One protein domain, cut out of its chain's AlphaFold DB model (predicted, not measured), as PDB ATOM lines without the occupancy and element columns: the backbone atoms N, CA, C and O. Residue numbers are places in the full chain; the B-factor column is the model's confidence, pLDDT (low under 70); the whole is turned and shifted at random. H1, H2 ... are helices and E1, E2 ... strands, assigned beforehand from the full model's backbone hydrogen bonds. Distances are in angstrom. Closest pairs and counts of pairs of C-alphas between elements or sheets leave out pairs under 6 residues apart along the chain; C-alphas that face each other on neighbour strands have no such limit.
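Overview. This is residues 4 to 86 of the 88 residues of an uncharacterized protein of bioreactor metagenome (UniProt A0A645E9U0). A long two-stranded hairpin, E1 and E2, has one helix, H2, packed on it; the short helix H1 sits near the end of the hairpin where E1 begins. Beyond this body a tail sticks out, residues 69 to 86, which includes the small helix H3. The printed part has 83 residues with three named helices and two named strands, in the order H1, E1, E2, H2, H3; the sheet, E1 - E2, is antiparallel and the class is mixed, helices and strands. The whole is loose, with a radius of gyration of the C-alphas of 16.6 A, and flat, spanning 48 by 37 by 16 A.

Along the chain. H1 is residues 4 to 12, 12.0 A long, and begins at C-alpha 4 (47.602, -28.275, 22.469). E1 is residues 16 to 25, 28.1 A, and E2 residues 28 to 37, 28.3 A. H2, residues 47 to 62, measures 22.6 A. H3, residues 78 to 84, measures 10.5 A and ends at C-alpha 84 (42.164, -52.474, 2.482).

Arrangement. E1 and E2 form a hairpin, antiparallel at 161 degrees, with N 20 and O 32 at 2.9 A and N 34 and O 18 at 2.9 A, within hydrogen-bond range. The closest C-alphas of E1 and H2, Tyr 18 and Phe 52, are 6.6 A apart; those of E2 and H2, Ile 36 and Ile 48, are also 6.6 A apart. H1 and H2 only just touch, only at their ends, with 3 pairs of C-alphas within 8 A; the closest are Glu 6 and Ile 48, 5.8 A. They run opposite ways at a steep tilt of 43 degrees. H3 is apart from H1, E1, E2 and H2. In H1, H2 and H3 every O i to N i+4 pair is within hydrogen-bond range.

Size, cuts and confidence. The two farthest C-alphas, Gly 13 and Lys 86, are 49.0 A apart. The printed part has no cut. The link from H2 to H3, 15 residues, is long. Residues 77 to 86 have pLDDT under 70.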
ATOM      1  N   GLY A   4      46.757 -29.059  21.561       90.06
ATOM      2  CA  GLY A   4      47.602 -28.275  22.469       90.06
ATOM      3  C   GLY A   4      47.558 -26.763  22.203       90.06
ATOM      4  O   GLY A   4      47.248 -26.018  23.130       90.06
ATOM      5  N   PRO A   5      47.792 -26.298  20.959       91.31
ATOM      6  CA  PRO A   5      47.731 -24.872  20.630       91.31
ATOM      7  C   PRO A   5      46.370 -24.232  20.929       91.31
ATOM      8  O   PRO A   5      46.315 -23.121  21.451       91.31
ATOM      9  N   GLU A   6      45.271 -24.939  20.663       95.44
ATOM     10  CA  GLU A   6      43.927 -24.461  20.991       95.44
ATOM     11  C   GLU A   6      43.725 -24.346  22.506       95.44
ATOM     12  O   GLU A   6      43.310 -23.300  22.997       95.44
ATOM     13  N   ILE A   7      44.074 -25.380  23.273       95.62
ATOM     14  CA  ILE A   7      43.916 -25.365  24.736       95.62
ATOM     15  C   ILE A   7      44.732 -24.223  25.355       95.62
ATOM     16  O   ILE A   7      44.214 -23.467  26.177       95.62
ATOM     17  N   ILE A   8      45.993 -24.070  24.938       96.06
ATOM     18  CA  ILE A   8      46.898 -23.042  25.464       96.06
ATOM     19  C   ILE A   8      46.399 -21.640  25.099       96.06
ATOM     20  O   ILE A   8      46.317 -20.779  25.976       96.06
ATOM     21  N   SER A   9      46.026 -21.406  23.838       96.31
ATOM     22  CA  SER A   9      45.541 -20.092  23.389       96.31
ATOM     23  C   SER A   9      44.235 -19.693  24.071       96.31
ATOM     24  O   SER A   9      44.119 -18.554  24.522       96.31
ATOM     25  N   LYS A  10      43.281 -20.620  24.241       96.19
ATOM     26  CA  LYS A  10      42.027 -20.355  24.965       96.19
ATOM     27  C   LYS A  10      42.272 -20.080  26.447       96.19
ATOM     28  O   LYS A  10      41.716 -19.120  26.979       96.19
ATOM     29  N   ALA A  11      43.128 -20.864  27.104       95.38
ATOM     30  CA  ALA A  11      43.449 -20.670  28.519       95.38
ATOM     31  C   ALA A  11      44.149 -19.322  28.770       95.38
ATOM     32  O   ALA A  11      43.750 -18.565  29.657       95.38
ATOM     33  N   ALA A  12      45.154 -18.994  27.958       95.94
ATOM     34  CA  ALA A  12      45.957 -17.787  28.123       95.94
ATOM     35  C   ALA A  12      45.347 -16.537  27.459       95.94
ATOM     36  O   ALA A  12      45.763 -15.423  27.764       95.94
ATOM     37  N   GLY A  13      44.345 -16.683  26.585       96.25
ATOM     38  CA  GLY A  13      43.771 -15.567  25.826       96.25
ATOM     39  C   GLY A  13      44.705 -15.013  24.747       96.25
ATOM     40  O   GLY A  13      44.667 -13.818  24.477       96.25
ATOM     41  N   ILE A  14      45.564 -15.856  24.171       96.94
ATOM     42  CA  ILE A  14      46.611 -15.434  23.231       96.94
ATOM     43  C   ILE A  14      46.104 -15.543  21.783       96.94
ATOM     44  O   ILE A  14      45.668 -16.631  21.398       96.94
ATOM     45  N   PRO A  15      46.195 -14.473  20.968       97.44
ATOM     46  CA  PRO A  15      45.879 -14.522  19.543       97.44
ATOM     47  C   PRO A  15      46.585 -15.665  18.809       97.44
ATOM     48  O   PRO A  15      47.742 -15.982  19.091       97.44
ATOM     49  N   VAL A  16      45.900 -16.264  17.838       97.75
ATOM     50  CA  VAL A  16      46.421 -17.386  17.053       97.75
ATOM     51  C   VAL A  16      46.600 -16.964  15.604       97.75
ATOM     52  O   VAL A  16      45.668 -16.488  14.958       97.75
ATOM     53  N   ILE A  17      47.810 -17.182  15.096       97.88
ATOM     54  CA  ILE A  17      48.213 -16.882  13.724       97.88
ATOM     55  C   ILE A  17      48.752 -18.172  13.102       97.88
ATOM     56  O   ILE A  17      49.607 -18.842  13.685       97.88
ATOM     57  N   TYR A  18      48.261 -18.517  11.916       97.88
ATOM     58  CA  TYR A  18      48.826 -19.552  11.064       97.88
ATOM     59  C   TYR A  18      49.994 -18.981  10.258       97.88
ATOM     60  O   TYR A  18      49.873 -17.943   9.606       97.88
ATOM     61  N   MET A  19      51.136 -19.665  10.309       97.62
ATOM     62  CA  MET A  19      52.308 -19.332   9.508       97.62
ATOM     63  C   MET A  19      52.370 -20.278   8.312       97.62
ATOM     64  O   MET A  19      52.673 -21.461   8.460       97.62
ATOM     65  N   GLU A  20      52.114 -19.738   7.130       97.31
ATOM     66  CA  GLU A  20      52.327 -20.429   5.866       97.31
ATOM     67  C   GLU A  20      53.781 -20.215   5.435       97.31
ATOM     68  O   GLU A  20      54.256 -19.080   5.368       97.31
ATOM     69  N   MET A  21      54.496 -21.300   5.140       95.50
ATOM     70  CA  MET A  21      55.877 -21.253   4.668       95.50
ATOM     71  C   MET A  21      55.992 -22.005   3.347       95.50
ATOM     72  O   MET A  21      55.789 -23.217   3.294       95.50
ATOM     73  N   LEU A  22      56.362 -21.287   2.292       95.25
ATOM     74  CA  LEU A  22      56.519 -21.823   0.944       95.25
ATOM     75  C   LEU A  22      57.972 -21.692   0.508       95.25
ATOM     76  O   LEU A  22      58.580 -20.632   0.647       95.25
ATOM     77  N   ARG A  23      58.539 -22.759  -0.050       94.19
ATOM     78  CA  ARG A  23      59.869 -22.705  -0.659       94.19
ATOM     79  C   ARG A  23      59.718 -22.347  -2.134       94.19
ATOM     80  O   ARG A  23      59.391 -23.213  -2.933       94.19
ATOM     81  N   GLU A  24      59.990 -21.098  -2.502       91.69
ATOM     82  CA  GLU A  24      59.899 -20.655  -3.906       91.69
ATOM     83  C   GLU A  24      61.059 -21.186  -4.760       91.69
ATOM     84  O   GLU A  24      60.897 -21.532  -5.926       91.69
ATOM     85  N   LYS A  25      62.262 -21.248  -4.178       92.56
ATOM     86  CA  LYS A  25      63.475 -21.799  -4.802       92.56
ATOM     87  C   LYS A  25      64.460 -22.231  -3.723       92.56
ATOM     88  O   LYS A  25      64.286 -21.935  -2.541       92.56
ATOM     89  N   ARG A  26      65.530 -22.933  -4.106       92.88
ATOM     90  CA  ARG A  26      66.563 -23.371  -3.155       92.88
ATOM     91  C   ARG A  26      67.110 -22.170  -2.369       92.88
ATOM     92  O   ARG A  26      67.686 -21.262  -2.956       92.88
ATOM     93  N   GLY A  27      66.928 -22.195  -1.050       93.62
ATOM     94  CA  GLY A  27      67.382 -21.139  -0.140       93.62
ATOM     95  C   GLY A  27      66.478 -19.900  -0.054       93.62
ATOM     96  O   GLY A  27      66.831 -18.981   0.673       93.62
ATOM     97  N   SER A  28      65.334 -19.867  -0.744       95.88
ATOM     98  CA  SER A  28      64.374 -18.754  -0.698       95.88
ATOM     99  C   SER A  28      63.024 -19.252  -0.200       95.88
ATOM    100  O   SER A  28      62.446 -20.164  -0.797       95.88
ATOM    101  N   TYR A  29      62.529 -18.639   0.872       95.62
ATOM    102  CA  TYR A  29      61.246 -18.975   1.475       95.62
ATOM    103  C   TYR A  29      60.360 -17.738   1.536       95.62
ATOM    104  O   TYR A  29      60.802 -16.675   1.968       95.62
ATOM    105  N   LEU A  30      59.108 -17.907   1.133       95.50
ATOM    106  CA  LEU A  30      58.043 -16.946   1.348       95.50
ATOM    107  C   LEU A  30      57.294 -17.351   2.616       95.50
ATOM    108  O   LEU A  30      56.852 -18.494   2.738       95.50
ATOM    109  N   ILE A  31      57.155 -16.415   3.552       97.00
ATOM    110  CA  ILE A  31      56.363 -16.604   4.767       97.00
ATOM    111  C   ILE A  31      55.149 -15.687   4.683       97.00
ATOM    112  O   ILE A  31      55.294 -14.488   4.444       97.00
ATOM    113  N   ARG A  32      53.960 -16.249   4.890       97.31
ATOM    114  CA  ARG A  32      52.705 -15.502   4.997       97.31
ATOM    115  C   ARG A  32      52.073 -15.781   6.351       97.31
ATOM    116  O   ARG A  32      52.129 -16.898   6.863       97.31
ATOM    117  N   PHE A  33      51.486 -14.745   6.929       97.94
ATOM    118  CA  PHE A  33      50.806 -14.821   8.212       97.94
ATOM    119  C   PHE A  33      49.311 -14.671   7.985       97.94
ATOM    120  O   PHE A  33      48.876 -13.704   7.363       97.94
ATOM    121  N   HIS A  34      48.547 -15.618   8.512       97.75
ATOM    122  CA  HIS A  34      47.093 -15.637   8.425       97.75
ATOM    123  C   HIS A  34      46.535 -15.621   9.845       97.75
ATOM    124  O   HIS A  34      46.840 -16.511  10.640       97.75
ATOM    125  N   GLU A  35      45.764 -14.598  10.206       97.88
ATOM    126  CA  GLU A  35      45.104 -14.569  11.513       97.88
ATOM    127  C   GLU A  35      44.016 -15.652  11.557       97.88
ATOM    128  O   GLU A  35      43.143 -15.683  10.696       97.88
ATOM    129  N   ILE A  36      44.068 -16.531  12.563       97.75
ATOM    130  CA  ILE A  36      42.969 -17.460  12.866       97.75
ATOM    131  C   ILE A  36      41.967 -16.768  13.792       97.75
ATOM    132  O   ILE A  36      40.762 -16.819  13.567       97.75
ATOM    133  N   THR A  37      42.455 -16.153  14.872       97.75
ATOM    134  CA  THR A  37      41.614 -15.395  15.807       97.75
ATOM    135  C   THR A  37      42.453 -14.496  16.708       97.75
ATOM    136  O   THR A  37      43.473 -14.918  17.256       97.75
ATOM    137  N   SER A  38      41.981 -13.273  16.929       97.56
ATOM    138  CA  SER A  38      42.473 -12.349  17.958       97.56
ATOM    139  C   SER A  38      41.783 -12.528  19.319       97.56
ATOM    140  O   SER A  38      42.274 -12.017  20.325       97.56
ATOM    141  N   ASN A  39      40.687 -13.293  19.388       97.31
ATOM    142  CA  ASN A  39      39.939 -13.564  20.618       97.31
ATOM    143  C   ASN A  39      39.660 -15.073  20.790       97.31
ATOM    144  O   ASN A  39      38.528 -15.526  20.593       97.31
ATOM    145  N   PRO A  40      40.655 -15.880  21.201       96.25
ATOM    146  CA  PRO A  40      40.502 -17.335  21.298       96.25
ATOM    147  C   PRO A  40      39.478 -17.767  22.359       96.25
ATOM    148  O   PRO A  40      38.839 -18.809  22.218       96.25
ATOM    149  N   LYS A  41      39.282 -16.972  23.422       96.25
ATOM    150  CA  LYS A  41      38.331 -17.277  24.506       96.25
ATOM    151  C   LYS A  41      36.879 -17.295  24.028       96.25
ATOM    152  O   LYS A  41      36.080 -18.026  24.601       96.25
ATOM    153  N   GLY A  42      36.562 -16.510  22.996       96.38
ATOM    154  CA  GLY A  42      35.230 -16.450  22.393       96.38
ATOM    155  C   GLY A  42      34.976 -17.501  21.311       96.38
ATOM    156  O   GLY A  42      33.861 -17.582  20.815       96.38
ATOM    157  N   CYS A  43      35.982 -18.287  20.920       96.25
ATOM    158  CA  CYS A  43      35.823 -19.296  19.878       96.25
ATOM    159  C   CYS A  43      35.132 -20.556  20.412       96.25
ATOM    160  O   CYS A  43      35.381 -20.982  21.545       96.25
ATOM    161  N   ASP A  44      34.362 -21.228  19.560       96.81
ATOM    162  CA  ASP A  44      33.793 -22.537  19.877       96.81
ATOM    163  C   ASP A  44      34.887 -23.606  20.076       96.81
ATOM    164  O   ASP A  44      36.023 -23.455  19.602       96.81
ATOM    165  N   PRO A  45      34.613 -24.688  20.827       94.69
ATOM    166  CA  PRO A  45      35.519 -25.831  20.900       94.69
ATOM    167  C   PRO A  45      35.820 -26.397  19.502       94.69
ATOM    168  O   PRO A  45      34.915 -26.645  18.712       94.69
ATOM    169  N   GLY A  46      37.097 -26.613  19.199       95.25
ATOM    170  CA  GLY A  46      37.587 -27.131  17.924       95.25
ATOM    171  C   GLY A  46      37.770 -26.086  16.822       95.25
ATOM    172  O   GLY A  46      38.396 -26.403  15.814       95.25
ATOM    173  N   PHE A  47      37.273 -24.853  16.986       96.56
ATOM    174  CA  PHE A  47      37.338 -23.819  15.945       96.56
ATOM    175  C   PHE A  47      38.774 -23.558  15.469       96.56
ATOM    176  O   PHE A  47      39.064 -23.656  14.280       96.56
ATOM    177  N   ILE A  48      39.689 -23.290  16.406       96.69
ATOM    178  CA  ILE A  48      41.088 -22.944  16.107       96.69
ATOM    179  C   ILE A  48      41.787 -24.112  15.407       96.69
ATOM    180  O   ILE A  48      42.506 -23.926  14.426       96.69
ATOM    181  N   THR A  49      41.561 -25.326  15.908       96.50
ATOM    182  CA  THR A  49      42.140 -26.552  15.354       96.50
ATOM    183  C   THR A  49      41.635 -26.831  13.934       96.50
ATOM    184  O   THR A  49      42.429 -27.186  13.061       96.50
ATOM    185  N   ASN A  50      40.337 -26.641  13.686       96.56
ATOM    186  CA  ASN A  50      39.726 -26.847  12.373       96.56
ATOM    187  C   ASN A  50      40.202 -25.805  11.356       96.56
ATOM    188  O   ASN A  50      40.554 -26.167  10.236       96.56
ATOM    189  N   GLU A  51      40.279 -24.536  11.753       97.38
ATOM    190  CA  GLU A  51      40.733 -23.468  10.861       97.38
ATOM    191  C   GLU A  51      42.214 -23.621  10.497       97.38
ATOM    192  O   GLU A  51      42.595 -23.492   9.333       97.38
ATOM    193  N   PHE A  52      43.048 -24.022  11.462       96.94
ATOM    194  CA  PHE A  52      44.432 -24.408  11.190       96.94
ATOM    195  C   PHE A  52      44.515 -25.543  10.159       96.94
ATOM    196  O   PHE A  52      45.353 -25.505   9.260       96.94
ATOM    197  N   ALA A  53      43.665 -26.567  10.287       95.81
ATOM    198  CA  ALA A  53      43.654 -27.694   9.360       95.81
ATOM    199  C   ALA A  53      43.236 -27.279   7.945       95.81
ATOM    200  O   ALA A  53      43.872 -27.725   6.993       95.81
ATOM    201  N   ARG A  54      42.231 -26.404   7.827       97.62
ATOM    202  CA  ARG A  54      41.764 -25.848   6.550       97.62
ATOM    203  C   ARG A  54      42.880 -25.081   5.837       97.62
ATOM    204  O   ARG A  54      43.204 -25.394   4.697       97.62
ATOM    205  N   LEU A  55      43.523 -24.137   6.529       97.75
ATOM    206  CA  LEU A  55      44.631 -23.348   5.974       97.75
ATOM    207  C   LEU A  55      45.829 -24.227   5.587       97.75
ATOM    208  O   LEU A  55      46.478 -24.008   4.562       97.75
ATOM    209  N   LEU A  56      46.115 -25.253   6.394       96.19
ATOM    210  CA  LEU A  56      47.158 -26.222   6.087       96.19
ATOM    211  C   LEU A  56      46.833 -27.041   4.833       96.19
ATOM    212  O   LEU A  56      47.718 -27.260   4.008       96.19
ATOM    213  N   GLU A  57      45.592 -27.502   4.689       96.69
ATOM    214  CA  GLU A  57      45.142 -28.228   3.503       96.69
ATOM    215  C   GLU A  57      45.265 -27.361   2.247       96.69
ATOM    216  O   GLU A  57      45.852 -27.808   1.265       96.69
ATOM    217  N   GLU A  58      44.827 -26.104   2.306       97.44
ATOM    218  CA  GLU A  58      44.975 -25.142   1.206       97.44
ATOM    219  C   GLU A  58      46.443 -24.934   0.819       97.44
ATOM    220  O   GLU A  58      46.787 -24.974  -0.365       97.44
ATOM    221  N   THR A  59      47.326 -24.803   1.813       97.19
ATOM    222  CA  THR A  59      48.775 -24.669   1.599       97.19
ATOM    223  C   THR A  59      49.353 -25.897   0.884       97.19
ATOM    224  O   THR A  59      50.120 -25.759  -0.073       97.19
ATOM    225  N   ILE A  60      48.975 -27.105   1.323       96.12
ATOM    226  CA  ILE A  60      49.438 -28.371   0.733       96.12
ATOM    227  C   ILE A  60      48.883 -28.545  -0.682       96.12
ATOM    228  O   ILE A  60      49.627 -28.942  -1.571       96.12
ATOM    229  N   VAL A  61      47.601 -28.256  -0.912       96.88
ATOM    230  CA  VAL A  61      46.983 -28.367  -2.243       96.88
ATOM    231  C   VAL A  61      47.616 -27.377  -3.219       96.88
ATOM    232  O   VAL A  61      47.871 -27.736  -4.367       96.88
ATOM    233  N   GLY A  62      47.917 -26.156  -2.768       96.06
ATOM    234  CA  GLY A  62      48.580 -25.146  -3.590       96.06
ATOM    235  C   GLY A  62      50.043 -25.468  -3.908       96.06
ATOM    236  O   GLY A  62      50.520 -25.104  -4.979       96.06
ATOM    237  N   ASN A  63      50.758 -26.143  -2.999       94.94
ATOM    238  CA  ASN A  63      52.188 -26.449  -3.130       94.94
ATOM    239  C   ASN A  63      52.510 -27.855  -2.584       94.94
ATOM    240  O   ASN A  63      53.168 -27.989  -1.543       94.94
ATOM    241  N   PRO A  64      52.052 -28.928  -3.250       94.81
ATOM    242  CA  PRO A  64      52.145 -30.281  -2.707       94.81
ATOM    243  C   PRO A  64      53.590 -30.747  -2.532       94.81
ATOM    244  O   PRO A  64      53.897 -31.465  -1.587       94.81
ATOM    245  N   ASP A  65      54.508 -30.317  -3.388       92.88
ATOM    246  CA  ASP A  65      55.937 -30.628  -3.318       92.88
ATOM    247  C   ASP A  65      56.642 -30.044  -2.079       92.88
ATOM    248  O   ASP A  65      57.677 -30.568  -1.657       92.88
ATOM    249  N   ASN A  66      56.062 -29.015  -1.454       93.00
ATOM    250  CA  ASN A  66      56.572 -28.421  -0.218       93.00
ATOM    251  C   ASN A  66      56.135 -29.177   1.051       93.00
ATOM    252  O   ASN A  66      56.628 -28.875   2.142       93.00
ATOM    253  N   TRP A  67      55.253 -30.177   0.943       93.81
ATOM    254  CA  TRP A  67      54.811 -30.982   2.081       93.81
ATOM    255  C   TRP A  67      55.736 -32.176   2.371       93.81
ATOM    256  O   TRP A  67      56.258 -32.847   1.480       93.81
ATOM    257  N   LEU A  68      55.900 -32.506   3.654       91.62
ATOM    258  CA  LEU A  68      56.688 -33.653   4.115       91.62
ATOM    259  C   LEU A  68      55.893 -34.966   3.988       91.62
ATOM    260  O   LEU A  68      55.477 -35.552   4.988       91.62
ATOM    261  N   TRP A  69      55.708 -35.464   2.762       90.62
ATOM    262  CA  TRP A  69      54.942 -36.696   2.479       90.62
ATOM    263  C   TRP A  69      55.469 -37.961   3.166       90.62
ATOM    264  O   TRP A  69      54.724 -38.921   3.357       90.62
ATOM    265  N   SER A  70      56.739 -37.975   3.573       90.94
ATOM    266  CA  SER A  70      57.324 -39.077   4.346       90.94
ATOM    267  C   SER A  70      56.766 -39.172   5.772       90.94
ATOM    268  O   SER A  70      56.869 -40.221   6.416       90.94
ATOM    269  N   HIS A  71      56.147 -38.104   6.280       87.88
ATOM    270  CA  HIS A  71      55.524 -38.102   7.590       87.88
ATOM    271  C   HIS A  71      54.229 -38.928   7.561       87.88
ATOM    272  O   HIS A  71      53.247 -38.556   6.917       87.88
ATOM    273  N   LYS A  72      54.182 -40.032   8.324       81.25
ATOM    274  CA  LYS A  72      52.977 -40.871   8.507       81.25
ATOM    275  C   LYS A  72      51.927 -40.149   9.356       81.25
ATOM    276  O   LYS A  72      51.677 -40.504  10.509       81.25
ATOM    277  N   ARG A  73      51.338 -39.094   8.788       84.88
ATOM    278  CA  ARG A  73      50.401 -38.191   9.465       84.88
ATOM    279  C   ARG A  73      49.127 -38.907   9.902       84.88
ATOM    280  O   ARG A  73      48.634 -38.644  10.997       84.88
ATOM    281  N   TRP A  74      48.642 -39.810   9.056       81.75
ATOM    282  CA  TRP A  74      47.458 -40.625   9.287       81.75
ATOM    283  C   TRP A  74      47.892 -42.005   9.773       81.75
ATOM    284  O   TRP A  74      48.410 -42.815   9.004       81.75
ATOM    285  N   LYS A  75      47.704 -42.279  11.063       72.06
ATOM    286  CA  LYS A  75      47.801 -43.639  11.597       72.06
ATOM    287  C   LYS A  75      46.398 -44.237  11.581       72.06
ATOM    288  O   LYS A  75      45.559 -43.825  12.371       72.06
ATOM    289  N   ARG A  76      46.156 -45.170  10.661       70.75
ATOM    290  CA  ARG A  76      44.943 -45.999  10.652       70.75
ATOM    291  C   ARG A  76      45.106 -47.163  11.627       70.75
ATOM    292  O   ARG A  76      46.236 -47.604  11.869       70.75
ATOM    293  N   GLY A  77      43.999 -47.650  12.183       69.62
ATOM    294  CA  GLY A  77      43.999 -48.841  13.035       69.62
ATOM    295  C   GLY A  77      44.484 -50.082  12.275       69.62
ATOM    296  O   GLY A  77      44.395 -50.150  11.048       69.62
ATOM    297  N   ALA A  78      45.014 -51.077  12.996       66.06
ATOM    298  CA  ALA A  78      45.489 -52.329  12.393       66.06
ATOM    299  C   ALA A  78      44.377 -53.059  11.611       66.06
ATOM    300  O   ALA A  78      44.637 -53.646  10.559       66.06
ATOM    301  N   GLU A  79      43.135 -52.967  12.086       66.81
ATOM    302  CA  GLU A  79      41.960 -53.577  11.456       66.81
ATOM    303  C   GLU A  79      41.602 -52.910  10.121       66.81
ATOM    304  O   GLU A  79      41.414 -53.591   9.115       66.81
ATOM    305  N   GLU A  80      41.618 -51.579  10.075       65.56
ATOM    306  CA  GLU A  80      41.292 -50.790   8.881       65.56
ATOM    307  C   GLU A  80      42.343 -50.976   7.768       65.56
ATOM    308  O   GLU A  80      42.012 -51.137   6.592       65.56
ATOM    309  N   ASN A  81      43.626 -51.069   8.138       62.69
ATOM    310  CA  ASN A  81      44.698 -51.408   7.193       62.69
ATOM    311  C   ASN A  81      44.591 -52.848   6.661       62.69
ATOM    312  O   ASN A  81      44.981 -53.115   5.523       62.69
ATOM    313  N   SER A  82      44.076 -53.777   7.472       60.88
ATOM    314  CA  SER A  82      43.903 -55.183   7.086       60.88
ATOM    315  C   SER A  82      42.752 -55.380   6.096       60.88
ATOM    316  O   SER A  82      42.838 -56.248   5.231       60.88
ATOM    317  N   GLN A  83      41.695 -54.568   6.185       58.81
ATOM    318  CA  GLN A  83      40.550 -54.611   5.267       58.81
ATOM    319  C   GLN A  83      40.901 -54.083   3.867       58.81
ATOM    320  O   GLN A  83      40.503 -54.678   2.872       58.81
ATOM    321  N   LEU A  84      41.725 -53.035   3.770       61.56
ATOM    322  CA  LEU A  84      42.164 -52.474   2.482       61.56
ATOM    323  C   LEU A  84      43.050 -53.439   1.681       61.56
ATOM    324  O   LEU A  84      42.924 -53.519   0.464       61.56
ATOM    325  N   ARG A  85      43.900 -54.221   2.361       58.00
ATOM    326  CA  ARG A  85      44.774 -55.227   1.726       58.00
ATOM    327  C   ARG A  85      44.035 -56.429   1.138       58.00
ATOM    328  O   ARG A  85      44.636 -57.160   0.366       58.00
ATOM    329  N   LYS A  86      42.784 -56.665   1.539       55.81
ATOM    330  CA  LYS A  86      41.954 -57.762   1.013       55.81
ATOM    331  C   LYS A  86      41.153 -57.361  -0.230       55.81
ATOM    332  O   LYS A  86      40.633 -58.240  -0.903       55.81
TER     333      LYS A  86